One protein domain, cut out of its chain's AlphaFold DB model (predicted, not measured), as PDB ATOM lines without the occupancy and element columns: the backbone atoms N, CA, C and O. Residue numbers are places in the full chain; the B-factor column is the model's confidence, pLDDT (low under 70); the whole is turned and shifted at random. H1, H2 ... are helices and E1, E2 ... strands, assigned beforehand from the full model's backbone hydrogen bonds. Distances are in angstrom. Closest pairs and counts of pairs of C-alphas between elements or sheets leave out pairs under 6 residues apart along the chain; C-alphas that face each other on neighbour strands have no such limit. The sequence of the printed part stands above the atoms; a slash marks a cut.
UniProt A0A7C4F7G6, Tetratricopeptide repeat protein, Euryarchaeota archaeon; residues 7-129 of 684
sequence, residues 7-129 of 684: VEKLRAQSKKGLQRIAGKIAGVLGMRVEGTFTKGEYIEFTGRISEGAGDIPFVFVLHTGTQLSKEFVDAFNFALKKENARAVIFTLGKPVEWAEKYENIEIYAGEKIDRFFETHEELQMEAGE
ATOM      1  N   VAL A   7     -18.854  31.765  -1.058       77.19
ATOM      2  CA  VAL A   7     -17.745  32.369  -1.815       77.19
ATOM      3  C   VAL A   7     -17.748  31.936  -3.280       77.19
ATOM      4  O   VAL A   7     -17.557  32.771  -4.166       77.19
ATOM      5  N   GLU A   8     -17.980  30.655  -3.564       76.12
ATOM      6  CA  GLU A   8     -18.041  30.142  -4.938       76.12
ATOM      7  C   GLU A   8     -19.234  30.713  -5.707       76.12
ATOM      8  O   GLU A   8     -19.086  31.110  -6.867       76.12
ATOM      9  N   LYS A   9     -20.395  30.828  -5.052       78.25
ATOM     10  CA  LYS A   9     -21.587  31.463  -5.634       78.25
ATOM     11  C   LYS A   9     -21.339  32.939  -5.942       78.25
ATOM     12  O   LYS A   9     -21.644  33.388  -7.043       78.25
ATOM     13  N   LEU A  10     -20.714  33.676  -5.024       79.44
ATOM     14  CA  LEU A  10     -20.366  35.086  -5.217       79.44
ATOM     15  C   LEU A  10     -19.332  35.277  -6.330       79.44
ATOM     16  O   LEU A  10     -19.498  36.161  -7.164       79.44
ATOM     17  N   ARG A  11     -18.304  34.427  -6.418       78.88
ATOM     18  CA  ARG A  11     -17.324  34.484  -7.521       78.88
ATOM     19  C   ARG A  11     -17.955  34.252  -8.896       78.88
ATOM     20  O   ARG A  11     -17.423  34.739  -9.889       78.88
ATOM     21  N   ALA A  12     -19.071  33.526  -8.961       77.31
ATOM     22  CA  ALA A  12     -19.815  33.303 -10.198       77.31
ATOM     23  C   ALA A  12     -20.727  34.484 -10.594       77.31
ATOM     24  O   ALA A  12     -21.288  34.477 -11.692       77.31
ATOM     25  N   GLN A  13     -20.889  35.496  -9.730       77.81
ATOM     26  CA  GLN A  13     -21.737  36.657  -9.996       77.81
ATOM     27  C   GLN A  13     -21.070  37.663 -10.938       77.81
ATOM     28  O   GLN A  13     -19.856  37.864 -10.950       77.81
ATOM     29  N   SER A  14     -21.897  38.366 -11.717       78.75
ATOM     30  CA  SER A  14     -21.423  39.498 -12.517       78.75
ATOM     31  C   SER A  14     -20.962  40.651 -11.618       78.75
ATOM     32  O   SER A  14     -21.419  40.791 -10.485       78.75
ATOM     33  N   LYS A  15     -20.138  41.565 -12.144       73.31
ATOM     34  CA  LYS A  15     -19.714  42.773 -11.412       73.31
ATOM     35  C   LYS A  15     -20.897  43.600 -10.878       73.31
ATOM     36  O   LYS A  15     -20.826  44.114  -9.767       73.31
ATOM     37  N   LYS A  16     -21.995  43.692 -11.639       73.88
ATOM     38  CA  LYS A  16     -23.239  44.349 -11.197       73.88
ATOM     39  C   LYS A  16     -23.948  43.561 -10.090       73.88
ATOM     40  O   LYS A  16     -24.450  44.165  -9.147       73.88
ATOM     41  N   GLY A  17     -23.961  42.230 -10.182       77.12
ATOM     42  CA  GLY A  17     -24.479  41.350  -9.129       77.12
ATOM     43  C   GLY A  17     -23.692  41.505  -7.827       77.12
ATOM     44  O   GLY A  17     -24.280  41.715  -6.772       77.12
ATOM     45  N   LEU A  18     -22.361  41.539  -7.918       79.00
ATOM     46  CA  LEU A  18     -21.474  41.780  -6.781       79.00
ATOM     47  C   LEU A  18     -21.691  43.159  -6.149       79.00
ATOM     48  O   LEU A  18     -21.734  43.249  -4.929       79.00
ATOM     49  N   GLN A  19     -21.893  44.218  -6.939       77.44
ATOM     50  CA  GLN A  19     -22.235  45.546  -6.407       77.44
ATOM     51  C   GLN A  19     -23.575  45.545  -5.660       77.44
ATOM     52  O   GLN A  19     -23.675  46.126  -4.582       77.44
ATOM     53  N   ARG A  20     -24.595  44.868  -6.199       80.44
ATOM     54  CA  ARG A  20     -25.903  44.734  -5.539       80.44
ATOM     55  C   ARG A  20     -25.782  43.991  -4.210       80.44
ATOM     56  O   ARG A  20     -26.296  44.465  -3.202       80.44
ATOM     57  N   ILE A  21     -25.079  42.860  -4.202       81.94
ATOM     58  CA  ILE A  21     -24.871  42.056  -2.993       81.94
ATOM     59  C   ILE A  21     -24.048  42.838  -1.964       81.94
ATOM     60  O   ILE A  21     -24.426  42.897  -0.801       81.94
ATOM     61  N   ALA A  22     -22.979  43.511  -2.391       81.00
ATOM     62  CA  ALA A  22     -22.160  44.360  -1.533       81.00
ATOM     63  C   ALA A  22     -22.969  45.490  -0.870       81.00
ATOM     64  O   ALA A  22     -22.833  45.716   0.330       81.00
ATOM     65  N   GLY A  23     -23.874  46.138  -1.612       78.19
ATOM     66  CA  GLY A  23     -24.783  47.140  -1.051       78.19
ATOM     67  C   GLY A  23     -25.763  46.559  -0.025       78.19
ATOM     68  O   GLY A  23     -26.061  47.204   0.977       78.19
ATOM     69  N   LYS A  24     -26.225  45.319  -0.227       81.56
ATOM     70  CA  LYS A  24     -27.072  44.622   0.753       81.56
ATOM     71  C   LYS A  24     -26.307  44.230   2.013       81.56
ATOM     72  O   LYS A  24     -26.835  44.422   3.103       81.56
ATOM     73  N   ILE A  25     -25.070  43.748   1.880       82.75
ATOM     74  CA  ILE A  25     -24.198  43.454   3.028       82.75
ATOM     75  C   ILE A  25     -23.968  44.728   3.845       82.75
ATOM     76  O   ILE A  25     -24.142  44.712   5.058       82.75
ATOM     77  N   ALA A  26     -23.656  45.846   3.187       79.19
ATOM     78  CA  ALA A  26     -23.530  47.143   3.846       79.19
ATOM     79  C   ALA A  26     -24.792  47.522   4.648       79.19
ATOM     80  O   ALA A  26     -24.684  47.954   5.793       79.19
ATOM     81  N   GLY A  27     -25.984  47.301   4.084       76.62
ATOM     82  CA  GLY A  27     -27.248  47.518   4.793       76.62
ATOM     83  C   GLY A  27     -27.445  46.590   5.999       76.62
ATOM     84  O   GLY A  27     -27.883  47.048   7.051       76.62
ATOM     85  N   VAL A  28     -27.083  45.308   5.878       80.50
ATOM     86  CA  VAL A  28     -27.115  44.334   6.987       80.50
ATOM     87  C   VAL A  28     -26.176  44.742   8.122       80.50
ATOM     88  O   VAL A  28     -26.535  44.625   9.289       80.50
ATOM     89  N   LEU A  29     -25.015  45.305   7.786       77.06
ATOM     90  CA  LEU A  29     -24.073  45.867   8.756       77.06
ATOM     91  C   LEU A  29     -24.564  47.188   9.382       77.06
ATOM     92  O   LEU A  29     -23.827  47.810  10.139       77.06
ATOM     93  N   GLY A  30     -25.785  47.645   9.078       75.75
ATOM     94  CA  GLY A  30     -26.344  48.885   9.619       75.75
ATOM     95  C   GLY A  30     -25.685  50.146   9.059       75.75
ATOM     96  O   GLY A  30     -25.796  51.218   9.655       75.75
ATOM     97  N   MET A  31     -24.986  50.036   7.925       81.81
ATOM     98  CA  MET A  31     -24.266  51.151   7.326       81.81
ATOM     99  C   MET A  31     -25.186  52.008   6.457       81.81
ATOM    100  O   MET A  31     -25.805  51.537   5.499       81.81
ATOM    101  N   ARG A  32     -25.194  53.314   6.727       79.25
ATOM    102  CA  ARG A  32     -25.758  54.321   5.826       79.25
ATOM    103  C   ARG A  32     -24.743  54.612   4.723       79.25
ATOM    104  O   ARG A  32     -23.749  55.286   4.971       79.25
ATOM    105  N   VAL A  33     -24.974  54.076   3.525       74.62
ATOM    106  CA  VAL A  33     -24.086  54.253   2.363       74.62
ATOM    107  C   VAL A  33     -24.123  55.707   1.882       74.62
ATOM    108  O   VAL A  33     -25.175  56.211   1.498       74.62
ATOM    109  N   GLU A  34     -22.967  56.359   1.848       72.31
ATOM    110  CA  GLU A  34     -22.779  57.730   1.350       72.31
ATOM    111  C   GLU A  34     -22.093  57.761  -0.024       72.31
ATOM    112  O   GLU A  34     -22.269  58.704  -0.796       72.31
ATOM    113  N   GLY A  35     -21.332  56.718  -0.359       70.25
ATOM    114  CA  GLY A  35     -20.612  56.622  -1.620       70.25
ATOM    115  C   GLY A  35     -20.339  55.180  -2.012       70.25
ATOM    116  O   GLY A  35     -20.221  54.297  -1.164       70.25
ATOM    117  N   THR A  36     -20.240  54.945  -3.319       73.94
ATOM    118  CA  THR A  36     -19.797  53.660  -3.863       73.94
ATOM    119  C   THR A  36     -18.647  53.895  -4.819       73.94
ATOM    120  O   THR A  36     -18.702  54.767  -5.690       73.94
ATOM    121  N   PHE A  37     -17.591  53.119  -4.651       71.88
ATOM    122  CA  PHE A  37     -16.413  53.172  -5.489       71.88
ATOM    123  C   PHE A  37     -16.092  51.768  -5.975       71.88
ATOM    124  O   PHE A  37     -16.233  50.778  -5.263       71.88
ATOM    125  N   THR A  38     -15.711  51.634  -7.239       71.38
ATOM    126  CA  THR A  38     -15.335  50.331  -7.784       71.38
ATOM    127  C   THR A  38     -14.091  50.483  -8.627       71.38
ATOM    128  O   THR A  38     -14.124  51.116  -9.684       71.38
ATOM    129  N   LYS A  39     -12.994  49.873  -8.184       66.00
ATOM    130  CA  LYS A  39     -11.693  49.966  -8.849       66.00
ATOM    131  C   LYS A  39     -10.992  48.618  -8.809       66.00
ATOM    132  O   LYS A  39     -10.712  48.090  -7.739       66.00
ATOM    133  N   GLY A  40     -10.694  48.082  -9.992       75.75
ATOM    134  CA  GLY A  40     -10.068  46.767 -10.130       75.75
ATOM    135  C   GLY A  40     -10.880  45.685  -9.419       75.75
ATOM    136  O   GLY A  40     -12.050  45.484  -9.742       75.75
ATOM    137  N   GLU A  41     -10.242  45.037  -8.447       77.06
ATOM    138  CA  GLU A  41     -10.780  43.921  -7.666       77.06
ATOM    139  C   GLU A  41     -11.571  44.355  -6.418       77.06
ATOM    140  O   GLU A  41     -12.001  43.500  -5.646       77.06
ATOM    141  N   TYR A  42     -11.803  45.655  -6.211       77.19
ATOM    142  CA  TYR A  42     -12.463  46.175  -5.011       77.19
ATOM    143  C   TYR A  42     -13.773  46.879  -5.347       77.19
ATOM    144  O   TYR A  42     -13.835  47.725  -6.248       77.19
ATOM    145  N   ILE A  43     -14.807  46.544  -4.579       80.12
ATOM    146  CA  ILE A  43     -16.057  47.290  -4.507       80.12
ATOM    147  C   ILE A  43     -16.147  47.851  -3.091       80.12
ATOM    148  O   ILE A  43     -16.268  47.105  -2.126       80.12
ATOM    149  N   GLU A  44     -16.055  49.164  -2.980       79.75
ATOM    150  CA  GLU A  44     -16.013  49.891  -1.723       79.75
ATOM    151  C   GLU A  44     -17.302  50.687  -1.548       79.75
ATOM    152  O   GLU A  44     -17.783  51.349  -2.471       79.75
ATOM    153  N   PHE A  45     -17.853  50.609  -0.348       76.75
ATOM    154  CA  PHE A  45     -18.977  51.395   0.107       76.75
ATOM    155  C   PHE A  45     -18.504  52.201   1.307       76.75
ATOM    156  O   PHE A  45     -18.149  51.642   2.341       76.75
ATOM    157  N   THR A  46     -18.500  53.517   1.163       77.12
ATOM    158  CA  THR A  46     -18.196  54.436   2.256       77.12
ATOM    159  C   THR A  46     -19.500  54.907   2.864       77.12
ATOM    160  O   THR A  46     -20.468  55.166   2.142       77.12
ATOM    161  N   GLY A  47     -19.544  55.029   4.179       75.81
ATOM    162  CA  GLY A  47     -20.753  55.406   4.881       75.81
ATOM    163  C   GLY A  47     -20.509  55.665   6.353       75.81
ATOM    164  O   GLY A  47     -19.394  55.966   6.777       75.81
ATOM    165  N   ARG A  48     -21.570  55.545   7.141       78.19
ATOM    166  CA  ARG A  48     -21.527  55.703   8.597       78.19
ATOM    167  C   ARG A  48     -22.330  54.612   9.276       78.19
ATOM    168  O   ARG A  48     -23.351  54.183   8.737       78.19
ATOM    169  N   ILE A  49     -21.891  54.211  10.463       75.12
ATOM    170  CA  ILE A  49     -22.669  53.372  11.377       75.12
ATOM    171  C   ILE A  49     -22.943  54.181  12.641       75.12
ATOM    172  O   ILE A  49     -22.041  54.819  13.190       75.12
ATOM    173  N   SER A  50     -24.193  54.162  13.093       69.12
ATOM    174  CA  SER A  50     -24.595  54.799  14.345       69.12
ATOM    175  C   SER A  50     -24.271  53.867  15.516       69.12
ATOM    176  O   SER A  50     -24.979  52.891  15.758       69.12
ATOM    177  N   GLU A  51     -23.200  54.166  16.249       60.81
ATOM    178  CA  GLU A  51     -22.822  53.466  17.482       60.81
ATOM    179  C   GLU A  51     -22.926  54.428  18.677       60.81
ATOM    180  O   GLU A  51     -22.206  55.423  18.781       60.81
ATOM    181  N   GLY A  52     -23.825  54.132  19.620       58.31
ATOM    182  CA  GLY A  52     -23.999  54.948  20.823       58.31
ATOM    183  C   GLY A  52     -24.456  56.382  20.519       58.31
ATOM    184  O   GLY A  52     -25.518  56.585  19.938       58.31
ATOM    185  N   ALA A  53     -23.681  57.381  20.959       32.97
ATOM    186  CA  ALA A  53     -24.027  58.809  20.875       32.97
ATOM    187  C   ALA A  53     -23.491  59.535  19.616       32.97
ATOM    188  O   ALA A  53     -23.574  60.765  19.534       32.97
ATOM    189  N   GLY A  54     -22.930  58.815  18.635       50.97
ATOM    190  CA  GLY A  54     -22.371  59.420  17.423       50.97
ATOM    191  C   GLY A  54     -22.314  58.481  16.219       50.97
ATOM    192  O   GLY A  54     -22.343  57.262  16.358       50.97
ATOM    193  N   ASP A  55     -22.222  59.073  15.028       74.12
ATOM    194  CA  ASP A  55     -21.989  58.336  13.788       74.12
ATOM    195  C   ASP A  55     -20.482  58.186  13.582       74.12
ATOM    196  O   ASP A  55     -19.762  59.188  13.540       74.12
ATOM    197  N   ILE A  56     -20.002  56.950  13.460       77.75
ATOM    198  CA  ILE A  56     -18.597  56.666  13.162       77.75
ATOM    199  C   ILE A  56     -18.481  56.450  11.648       77.75
ATOM    200  O   ILE A  56     -19.266  55.668  11.096       77.75
ATOM    201  N   PRO A  57     -17.533  57.110  10.952       80.25
ATOM    202  CA  PRO A  57     -17.246  56.807   9.557       80.25
ATOM    203  C   PRO A  57     -16.921  55.321   9.402       80.25
ATOM    204  O   PRO A  57     -16.097  54.764  10.130       80.25
ATOM    205  N   PHE A  58     -17.593  54.668   8.465       82.25
ATOM    206  CA  PHE A  58     -17.487  53.238   8.256       82.25
ATOM    207  C   PHE A  58     -17.269  52.923   6.783       82.25
ATOM    208  O   PHE A  58     -17.937  53.478   5.910       82.25
ATOM    209  N   VAL A  59     -16.336  52.020   6.502       84.38
ATOM    210  CA  VAL A  59     -16.028  51.597   5.137       84.38
ATOM    211  C   VAL A  59     -16.223  50.096   5.001       84.38
ATOM    212  O   VAL A  59     -15.563  49.298   5.661       84.38
ATOM    213  N   PHE A  60     -17.118  49.695   4.108       88.06
ATOM    214  CA  PHE A  60     -17.278  48.305   3.715       88.06
ATOM    215  C   PHE A  60     -16.555  48.049   2.395       88.06
ATOM    216  O   PHE A  60     -16.757  48.761   1.413       88.06
ATOM    217  N   VAL A  61     -15.734  47.003   2.346       86.69
ATOM    218  CA  VAL A  61     -14.998  46.611   1.142       86.69
ATOM    219  C   VAL A  61     -15.319  45.167   0.797       86.69
ATOM    220  O   VAL A  61     -14.998  44.257   1.556       86.69
ATOM    221  N   LEU A  62     -15.871  44.939  -0.392       87.44
ATOM    222  CA  LEU A  62     -15.909  43.622  -1.016       87.44
ATOM    223  C   LEU A  62     -14.712  43.483  -1.964       87.44
ATOM    224  O   LEU A  62     -14.670  44.071  -3.047       87.44
ATOM    225  N   HIS A  63     -13.737  42.687  -1.543       88.19
ATOM    226  CA  HIS A  63     -12.568  42.314  -2.321       88.19
ATOM    227  C   HIS A  63     -12.845  41.031  -3.116       88.19
ATOM    228  O   HIS A  63     -13.121  39.968  -2.562       88.19
ATOM    229  N   THR A  64     -12.754  41.139  -4.435       82.62
ATOM    230  CA  THR A  64     -13.087  40.092  -5.415       82.62
ATOM    231  C   THR A  64     -11.852  39.391  -5.986       82.62
ATOM    232  O   THR A  64     -11.987  38.433  -6.745       82.62
ATOM    233  N   GLY A  65     -10.657  39.854  -5.613       77.69
ATOM    234  CA  GLY A  65      -9.385  39.334  -6.091       77.69
ATOM    235  C   GLY A  65      -8.998  37.991  -5.491       77.69
ATOM    236  O   GLY A  65      -9.571  37.510  -4.511       77.69
ATOM    237  N   THR A  66      -7.973  37.373  -6.075       77.44
ATOM    238  CA  THR A  66      -7.524  36.026  -5.677       77.44
ATOM    239  C   THR A  66      -6.872  35.987  -4.290       77.44
ATOM    240  O   THR A  66      -6.984  34.977  -3.584       77.44
ATOM    241  N   GLN A  67      -6.237  37.083  -3.865       81.69
ATOM    242  CA  GLN A  67      -5.567  37.208  -2.571       81.69
ATOM    243  C   GLN A  67      -5.594  38.659  -2.082       81.69
ATOM    244  O   GLN A  67      -5.252  39.571  -2.826       81.69
ATOM    245  N   LEU A  68      -5.987  38.876  -0.825       82.06
ATOM    246  CA  LEU A  68      -5.930  40.196  -0.197       82.06
ATOM    247  C   LEU A  68      -4.472  40.502   0.192       82.06
ATOM    248  O   LEU A  68      -3.859  39.720   0.918       82.06
ATOM    249  N   SER A  69      -3.905  41.606  -0.307       82.69
ATOM    250  CA  SER A  69      -2.539  42.039   0.037       82.69
ATOM    251  C   SER A  69      -2.486  42.610   1.455       82.69
ATOM    252  O   SER A  69      -3.342  43.408   1.847       82.69
ATOM    253  N   LYS A  70      -1.451  42.231   2.213       80.81
ATOM    254  CA  LYS A  70      -1.213  42.769   3.556       80.81
ATOM    255  C   LYS A  70      -0.799  44.236   3.503       80.81
ATOM    256  O   LYS A  70      -1.295  45.036   4.284       80.81
ATOM    257  N   GLU A  71       0.032  44.600   2.532       78.25
ATOM    258  CA  GLU A  71       0.480  45.974   2.297       78.25
ATOM    259  C   GLU A  71      -0.707  46.906   2.020       78.25
ATOM    260  O   GLU A  71      -0.743  48.031   2.515       78.25
ATOM    261  N   PHE A  72      -1.706  46.422   1.273       79.56
ATOM    262  CA  PHE A  72      -2.954  47.150   1.054       79.56
ATOM    263  C   PHE A  72      -3.711  47.380   2.365       79.56
ATOM    264  O   PHE A  72      -4.088  48.515   2.651       79.56
ATOM    265  N   VAL A  73      -3.910  46.335   3.176       81.81
ATOM    266  CA  VAL A  73      -4.642  46.458   4.449       81.81
ATOM    267  C   VAL A  73      -3.880  47.324   5.455       81.81
ATOM    268  O   VAL A  73      -4.505  48.118   6.152       81.81
ATOM    269  N   ASP A  74      -2.549  47.258   5.487       76.94
ATOM    270  CA  ASP A  74      -1.714  48.116   6.334       76.94
ATOM    271  C   ASP A  74      -1.849  49.598   5.942       76.94
ATOM    272  O   ASP A  74      -2.075  50.453   6.805       76.94
ATOM    273  N   ALA A  75      -1.783  49.913   4.643       73.25
ATOM    274  CA  ALA A  75      -1.987  51.273   4.141       73.25
ATOM    275  C   ALA A  75      -3.425  51.770   4.379       73.25
ATOM    276  O   ALA A  75      -3.636  52.926   4.753       73.25
ATOM    277  N   PHE A  76      -4.413  50.891   4.205       78.38
ATOM    278  CA  PHE A  76      -5.822  51.197   4.426       78.38
ATOM    279  C   PHE A  76      -6.124  51.448   5.910       78.38
ATOM    280  O   PHE A  76      -6.743  52.451   6.252       78.38
ATOM    281  N   ASN A  77      -5.591  50.622   6.814       79.81
ATOM    282  CA  ASN A  77      -5.686  50.820   8.263       79.81
ATOM    283  C   ASN A  77      -5.062  52.147   8.707       79.81
ATOM    284  O   ASN A  77      -5.616  52.840   9.560       79.81
ATOM    285  N   PHE A  78      -3.924  52.525   8.120       71.94
ATOM    286  CA  PHE A  78      -3.303  53.820   8.392       71.94
ATOM    287  C   PHE A  78      -4.223  54.989   7.999       71.94
ATOM    288  O   PHE A  78      -4.368  55.938   8.772       71.94
ATOM    289  N   ALA A  79      -4.889  54.904   6.842       68.81
ATOM    290  CA  ALA A  79      -5.859  55.909   6.406       68.81
ATOM    291  C   ALA A  79      -7.094  55.963   7.325       68.81
ATOM    292  O   ALA A  79      -7.476  57.044   7.769       68.81
ATOM    293  N   LEU A  80      -7.661  54.810   7.690       76.31
ATOM    294  CA  LEU A  80      -8.826  54.729   8.581       76.31
ATOM    295  C   LEU A  80      -8.536  55.301   9.974       76.31
ATOM    296  O   LEU A  80      -9.363  56.021  10.523       76.31
ATOM    297  N   LYS A  81      -7.344  55.048  10.534       75.69
ATOM    298  CA  LYS A  81      -6.933  55.625  11.826       75.69
ATOM    299  C   LYS A  81      -6.888  57.151  11.802       75.69
ATOM    300  O   LYS A  81      -7.233  57.776  12.800       75.69
ATOM    301  N   LYS A  82      -6.477  57.749  10.681       70.19
ATOM    302  CA  LYS A  82      -6.441  59.208  10.525       70.19
ATOM    303  C   LYS A  82      -7.846  59.819  10.524       70.19
ATOM    304  O   LYS A  82      -8.038  60.881  11.101       70.19
ATOM    305  N   GLU A  83      -8.801  59.119   9.921       69.50
ATOM    306  CA  GLU A  83     -10.207  59.534   9.807       69.50
ATOM    307  C   GLU A  83     -11.079  59.038  10.978       69.50
ATOM    308  O   GLU A  83     -12.295  59.207  10.966       69.50
ATOM    309  N   ASN A  84     -10.475  58.395  11.989       78.44
ATOM    310  CA  ASN A  84     -11.175  57.713  13.085       78.44
ATOM    311  C   ASN A  84     -12.319  56.797  12.592       78.44
ATOM    312  O   ASN A  84     -13.397  56.735  13.184       78.44
ATOM    313  N   ALA A  85     -12.074  56.114  11.475       79.38
ATOM    314  CA  ALA A  85     -13.034  55.281  10.776       79.38
ATOM    315  C   ALA A  85     -12.848  53.799  11.124       79.38
ATOM    316  O   ALA A  85     -11.740  53.342  11.430       79.38
ATOM    317  N   ARG A  86     -13.934  53.033  11.023       84.12
ATOM    318  CA  ARG A  86     -13.916  51.565  11.088       84.12
ATOM    319  C   ARG A  86     -14.142  50.968   9.709       84.12
ATOM    320  O   ARG A  86     -14.720  51.612   8.835       84.12
ATOM    321  N   ALA A  87     -13.702  49.734   9.504       86.00
ATOM    322  CA  ALA A  87     -13.976  49.040   8.260       86.00
ATOM    323  C   ALA A  87     -14.271  47.556   8.433       86.00
ATOM    324  O   ALA A  87     -13.753  46.894   9.330       86.00
ATOM    325  N   VAL A  88     -15.058  47.032   7.497       89.06
ATOM    326  CA  VAL A  88     -15.257  45.599   7.301       89.06
ATOM    327  C   VAL A  88     -14.815  45.232   5.892       89.06
ATOM    328  O   VAL A  88     -15.266  45.830   4.915       89.06
ATOM    329  N   ILE A  89     -13.942  44.233   5.781       88.69
ATOM    330  CA  ILE A  89     -13.452  43.728   4.498       88.69
ATOM    331  C   ILE A  89     -13.930  42.297   4.308       88.69
ATOM    332  O   ILE A  89     -13.531  41.390   5.035       88.69
ATOM    333  N   PHE A  90     -14.742  42.076   3.285       89.62
ATOM    334  CA  PHE A  90     -15.116  40.748   2.823       89.62
ATOM    335  C   PHE A  90     -14.192  40.385   1.674       89.62
ATOM    336  O   PHE A  90     -14.183  41.064   0.649       89.62
ATOM    337  N   THR A  91     -13.407  39.325   1.824       87.75
ATOM    338  CA  THR A  91     -12.538  38.855   0.745       87.75
ATOM    339  C   THR A  91     -13.046  37.539   0.188       87.75
ATOM    340  O   THR A  91     -13.152  36.535   0.890       87.75
ATOM    341  N   LEU A  92     -13.313  37.544  -1.116       85.12
ATOM    342  CA  LEU A  92     -13.584  36.342  -1.893       85.12
ATOM    343  C   LEU A  92     -12.292  35.613  -2.270       85.12
ATOM    344  O   LEU A  92     -12.374  34.630  -2.992       85.12
ATOM    345  N   GLY A  93     -11.113  36.081  -1.849       77.25
ATOM    346  CA  GLY A  93      -9.814  35.448  -2.096       77.25
ATOM    347  C   GLY A  93      -9.515  34.269  -1.162       77.25
ATOM    348  O   GLY A  93     -10.398  33.757  -0.477       77.25
ATOM    349  N   LYS A  94      -8.260  33.804  -1.134       78.12
ATOM    350  CA  LYS A  94      -7.823  32.792  -0.151       78.12
ATOM    351  C   LYS A  94      -7.970  33.310   1.296       78.12
ATOM    352  O   LYS A  94      -7.838  34.520   1.502       78.12
ATOM    353  N   PRO A  95      -8.203  32.419   2.284       72.88
ATOM    354  CA  PRO A  95      -8.189  32.779   3.700       72.88
ATOM    355  C   PRO A  95      -6.908  33.518   4.095       72.88
ATOM    356  O   PRO A  95      -5.837  33.276   3.538       72.88
ATOM    357  N   VAL A  96      -7.037  34.436   5.049       74.31
ATOM    358  CA  VAL A  96      -5.991  35.395   5.407       74.31
ATOM    359  C   VAL A  96      -5.602  35.191   6.871       74.31
ATOM    360  O   VAL A  96      -6.218  35.758   7.763       74.31
ATOM    361  N   GLU A  97      -4.573  34.382   7.132       67.81
ATOM    362  CA  GLU A  97      -4.166  34.007   8.503       67.81
ATOM    363  C   GLU A  97      -3.635  35.188   9.340       67.81
ATOM    364  O   GLU A  97      -3.654  35.150  10.564       67.81
ATOM    365  N   TRP A  98      -3.180  36.271   8.702       74.88
ATOM    366  CA  TRP A  98      -2.678  37.467   9.394       74.88
ATOM    367  C   TRP A  98      -3.772  38.476   9.788       74.88
ATOM    368  O   TRP A  98      -3.451  39.511  10.373       74.88
ATOM    369  N   ALA A  99      -5.041  38.203   9.471       61.78
ATOM    370  CA  ALA A  99      -6.153  39.150   9.571       61.78
ATOM    371  C   ALA A  99      -6.549  39.572  11.002       61.78
ATOM    372  O   ALA A  99      -7.220  40.586  11.166       61.78
ATOM    373  N   GLU A 100      -6.118  38.858  12.044       56.84
ATOM    374  CA  GLU A 100      -6.567  39.074  13.435       56.84
ATOM    375  C   GLU A 100      -5.884  40.247  14.173       56.84
ATOM    376  O   GLU A 100      -6.012  40.383  15.387       56.84
ATOM    377  N   LYS A 101      -5.123  41.104  13.479       62.94
ATOM    378  CA  LYS A 101      -4.232  42.101  14.113       62.94
ATOM    379  C   LYS A 101      -4.644  43.568  13.955       62.94
ATOM    380  O   LYS A 101      -3.843  44.449  14.269       62.94
ATOM    381  N   TYR A 102      -5.858  43.857  13.492       73.50
ATOM    382  CA  TYR A 102      -6.307  45.233  13.257       73.50
ATOM    383  C   TYR A 102      -7.432  45.625  14.212       73.50
ATOM    384  O   TYR A 102      -8.499  45.032  14.208       73.50
ATOM    385  N   GLU A 103      -7.193  46.665  15.007       72.56
ATOM    386  CA  GLU A 103      -8.154  47.188  15.990       72.56
ATOM    387  C   GLU A 103      -9.413  47.786  15.331       72.56
ATOM    388  O   GLU A 103     -10.504  47.699  15.882       72.56
ATOM    389  N   ASN A 104      -9.268  48.346  14.122       77.06
ATOM    390  CA  ASN A 104     -10.317  49.111  13.437       77.06
ATOM    391  C   ASN A 104     -10.815  48.450  12.140       77.06
ATOM    392  O   ASN A 104     -11.622  49.047  11.426       77.06
ATOM    393  N   ILE A 105     -10.314  47.255  11.803       84.12
ATOM    394  CA  ILE A 105     -10.696  46.527  10.588       84.12
ATOM    395  C   ILE A 105     -11.095  45.110  10.961       84.12
ATOM    396  O   ILE A 105     -10.270  44.344  11.456       84.12
ATOM    397  N   GLU A 106     -12.321  44.731  10.626       86.81
ATOM    398  CA  GLU A 106     -12.752  43.345  10.702       86.81
ATOM    399  C   GLU A 106     -12.732  42.694   9.313       86.81
ATOM    400  O   GLU A 106     -13.321  43.193   8.356       86.81
ATOM    401  N   ILE A 107     -12.045  41.559   9.187       86.81
ATOM    402  CA  ILE A 107     -11.905  40.849   7.913       86.81
ATOM    403  C   ILE A 107     -12.700  39.542   7.962       86.81
ATOM    404  O   ILE A 107     -12.567  38.752   8.900       86.81
ATOM    405  N   TYR A 108     -13.503  39.308   6.926       85.88
ATOM    406  CA  TYR A 108     -14.271  38.088   6.701       85.88
ATOM    407  C   TYR A 108     -13.694  37.356   5.489       85.88
ATOM    408  O   TYR A 108     -13.735  37.848   4.359       85.88
ATOM    409  N   ALA A 109     -13.127  36.178   5.745       83.12
ATOM    410  CA  ALA A 109     -12.489  35.315   4.756       83.12
ATOM    411  C   ALA A 109     -12.766  33.842   5.091       83.12
ATOM    412  O   ALA A 109     -12.887  33.497   6.268       83.12
ATOM    413  N   GLY A 110     -12.825  32.972   4.076       78.19
ATOM    414  CA  GLY A 110     -13.064  31.533   4.272       78.19
ATOM    415  C   GLY A 110     -14.335  31.263   5.081       78.19
ATOM    416  O   GLY A 110     -15.325  31.962   4.914       78.19
ATOM    417  N   GLU A 111     -14.296  30.329   6.030       75.81
ATOM    418  CA  GLU A 111     -15.473  29.948   6.830       75.81
ATOM    419  C   GLU A 111     -16.163  31.107   7.569       75.81
ATOM    420  O   GLU A 111     -17.348  31.013   7.884       75.81
ATOM    421  N   LYS A 112     -15.449  32.205   7.870       81.12
ATOM    422  CA  LYS A 112     -16.044  33.364   8.551       81.12
ATOM    423  C   LYS A 112     -17.048  34.087   7.649       81.12
ATOM    424  O   LYS A 112     -18.062  34.571   8.144       81.12
ATOM    425  N   ILE A 113     -16.788  34.140   6.338       83.88
ATOM    426  CA  ILE A 113     -17.750  34.703   5.384       83.88
ATOM    427  C   ILE A 113     -18.931  33.748   5.195       83.88
ATOM    428  O   ILE A 113     -20.066  34.205   5.192       83.88
ATOM    429  N   ASP A 114     -18.698  32.434   5.137       77.31
ATOM    430  CA  ASP A 114     -19.781  31.456   4.994       77.31
ATOM    431  C   ASP A 114     -20.727  31.511   6.208       77.31
ATOM    432  O   ASP A 114     -21.932  31.675   6.028       77.31
ATOM    433  N   ARG A 115     -20.185  31.542   7.437       79.56
ATOM    434  CA  ARG A 115     -20.969  31.725   8.674       79.56
ATOM    435  C   ARG A 115     -21.755  33.032   8.710       79.56
ATOM    436  O   ARG A 115     -22.896  33.039   9.162       79.56
ATOM    437  N   PHE A 116     -21.171  34.134   8.234       82.94
ATOM    438  CA  PHE A 116     -21.897  35.403   8.139       82.94
ATOM    439  C   PHE A 116     -23.118  35.272   7.225       82.94
ATOM    440  O   PHE A 116     -24.181  35.790   7.539       82.94
ATOM    441  N   PHE A 117     -22.994  34.573   6.101       78.69
ATOM    442  CA  PHE A 117     -24.132  34.371   5.211       78.69
ATOM    443  C   PHE A 117     -25.119  33.324   5.742       78.69
ATOM    444  O   PHE A 117     -26.302  33.436   5.456       78.69
ATOM    445  N   GLU A 118     -24.693  32.322   6.512       75.88
ATOM    446  CA  GLU A 118     -25.602  31.388   7.211       75.88
ATOM    447  C   GLU A 118     -26.520  32.091   8.209       75.88
ATOM    448  O   GLU A 118     -27.689  31.734   8.317       75.88
ATOM    449  N   THR A 119     -26.036  33.126   8.896       74.31
ATOM    450  CA  THR A 119     -26.862  33.917   9.820       74.31
ATOM    451  C   THR A 119     -27.720  34.981   9.127       74.31
ATOM    452  O   THR A 119     -28.548  35.610   9.783       74.31
ATOM    453  N   HIS A 120     -27.558  35.154   7.811       75.44
ATOM    454  CA  HIS A 120     -28.273  36.124   6.977       75.44
ATOM    455  C   HIS A 120     -28.783  35.441   5.697       75.44
ATOM    456  O   HIS A 120     -28.317  35.722   4.586       75.44
ATOM    457  N   GLU A 121     -29.728  34.506   5.858       68.75
ATOM    458  CA  GLU A 121     -30.284  33.666   4.782       68.75
ATOM    459  C   GLU A 121     -30.794  34.477   3.571       68.75
ATOM    460  O   GLU A 121     -30.689  34.028   2.425       68.75
ATOM    461  N   GLU A 122     -31.266  35.710   3.782       71.75
ATOM    462  CA  GLU A 122     -31.682  36.626   2.714       71.75
ATOM    463  C   GLU A 122     -30.546  36.975   1.738       71.75
ATOM    464  O   GLU A 122     -30.784  37.177   0.546       71.75
ATOM    465  N   LEU A 123     -29.299  37.005   2.215       74.12
ATOM    466  CA  LEU A 123     -28.124  37.235   1.381       74.12
ATOM    467  C   LEU A 123     -27.704  35.962   0.631       74.12
ATOM    468  O   LEU A 123     -27.089  36.056  -0.435       74.12
ATOM    469  N   GLN A 124     -28.054  34.774   1.141       66.31
ATOM    470  CA  GLN A 124     -27.760  33.499   0.477       66.31
ATOM    471  C   GLN A 124     -28.622  33.270  -0.762       66.31
ATOM    472  O   GLN A 124     -28.104  32.797  -1.779       66.31
ATOM    473  N   MET A 125     -29.916  33.603  -0.689       63.16
ATOM    474  CA  MET A 125     -30.812  33.521  -1.849       63.16
ATOM    475  C   MET A 125     -30.312  34.440  -2.967       63.16
ATOM    476  O   MET A 125     -30.168  34.007  -4.109       63.16
ATOM    477  N   GLU A 126     -29.917  35.665  -2.617       67.81
ATOM    478  CA  GLU A 126     -29.395  36.650  -3.568       67.81
ATOM    479  C   GLU A 126     -28.058  36.229  -4.200       67.81
ATOM    480  O   GLU A 126     -27.825  36.457  -5.387       67.81
ATOM    481  N   ALA A 127     -27.173  35.597  -3.423       59.62
ATOM    482  CA  ALA A 127     -25.916  35.057  -3.935       59.62
ATOM    483  C   ALA A 127     -26.140  33.876  -4.902       59.62
ATOM    484  O   ALA A 127     -25.312  33.647  -5.788       59.62
ATOM    485  N   GLY A 128     -27.245  33.136  -4.738       54.97
ATOM    486  CA  GLY A 128     -27.613  31.961  -5.532       54.97
ATOM    487  C   GLY A 128     -28.430  32.235  -6.801       54.97
ATOM    488  O   GLY A 128     -28.505  31.352  -7.657       54.97
ATOM    489  N   GLU A 129     -29.024  33.420  -6.962       55.44
ATOM    490  CA  GLU A 129     -29.812  33.769  -8.149       55.44
ATOM    491  C   GLU A 129     -28.912  34.166  -9.335       55.44
ATOM    492  O   GLU A 129     -28.174  35.155  -9.297       55.44
TER     493      GLU A 129
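Overview. This is residues 7 to 129 of the 684 residues of the protein "Tetratricopeptide repeat protein" of Euryarchaeota archaeon (UniProt A0A7C4F7G6). A twisted sheet of five strands forms the core, with one long helix along each face over different strands: H2 covers E2 and E3 on one face, and H3 covers E4 and E5 on the other. The short helices H1, H4 and H5 gather at one end of the domain, H5 side by side with H2, while the long link of residues 92 to 104 returns from the end of E4 to the start of E5. The 123 printed residues hold five named helices and five named strands, in the order H1 H2 E1 E2 E3 H3 E4 E5 H4 H5. The sheet is mixed, in the order E1 E2 E3 E4 E5, and the class is mixed, helices and strands. The whole is compact, with a radius of gyration of the C-alphas of 13.7 A, and its outline is rounded, spanning 38 by 30 by 26 A.

Arrangement. The sheet holds E1, residues 32 to 39, E2, residues 42 to 51, E3, residues 54 to 63, E4, residues 86 to 91, and E5, residues 105 to 108. E1, E2 and E3 form a meander, each strand the antiparallel neighbour of the one before, with E1 and E2 a hairpin and E2 and E3 another. N 37 and O 44 are 2.8 A apart across E1 and E2, and N 45 and O 60 are 2.8 A apart across E2 and E3, both within hydrogen-bond range. E1 bends by 51 degrees at residue 35, and E2 bends by 51 degrees at residue 47. E3 and E4 are parallel, at 17 degrees, with N 61 and O 88 within hydrogen-bond range at 2.9 A. E4 and E5 are parallel, at 23 degrees, with N 106 and O 87 within range at 2.9 A. E1 and E5 are the edge strands. H2, residues 15 to 28, is on the sheet at a height of 9.0 A, over E2 and E3; on the local plane its line stands at 12 degrees to E2, along the strands. The closest C-alphas of H2 and E3 are those of Ala 22 and Leu 62, 6.3 A apart. H3, residues 70 to 82, is on the opposite face at a height of 9.8 A, over E4 and E5, and on the local plane runs along the strands at 20 degrees to E5. The closest C-alphas of H3 and E4 are those of Leu 80 and Arg 86, 6.5 A apart. E3, H3 and E4 make a strand-helix-strand unit, two parallel neighbour strands with a helix between, and its crossover is right-handed. H5, residues 121 to 128, touches H2 through residues 21 to 25 of H2 alone, closest at the C-alphas of Ile 21 and Glu 126, 7.1 A; they run opposite ways at a shallow tilt of 5 degrees. H1, residues 7 to 11, touches H5, closest at the C-alphas of Leu 10 and Ala 127, 5.7 A. H4, residues 111 to 118, only grazes the sheet with residues 112 to 116. H4 and H5 only just touch, only at the corner by their link, with 3 pairs of C-alphas within 8 A. H2 and H3 are apart. Each O i to N i+4 pair is within hydrogen-bond range in H1, H2, H3 and H4, against 3 of 4 in H5.

Along the chain. H1 begins at C-alpha 7, (-17.745, 32.369, -1.815), and measures 6.1 A. H2 measures 19.9 A, H3 18.6 A, H4 10.2 A and H5 10.8 A. E1 measures 20.8 A, E2 25.8 A, E3 27.9 A, E4 16.4 A and E5 10.0 A. E3 begins at C-alpha 54, (-22.371, 59.420, 17.423), and H5 ends at C-alpha 128, (-27.613, 31.961, -5.532).

Size, cuts and confidence. The two C-alphas farthest apart are those of Ala 12 and Ala 53, 40.4 A. The printed part has no cut. The link from E4 to E5 is long, with 13 residues. The mean pLDDT of the printed part is 76.2; 19 residues are under 70, among them residues 50 to 54, 99 to 101 and 124 to 129.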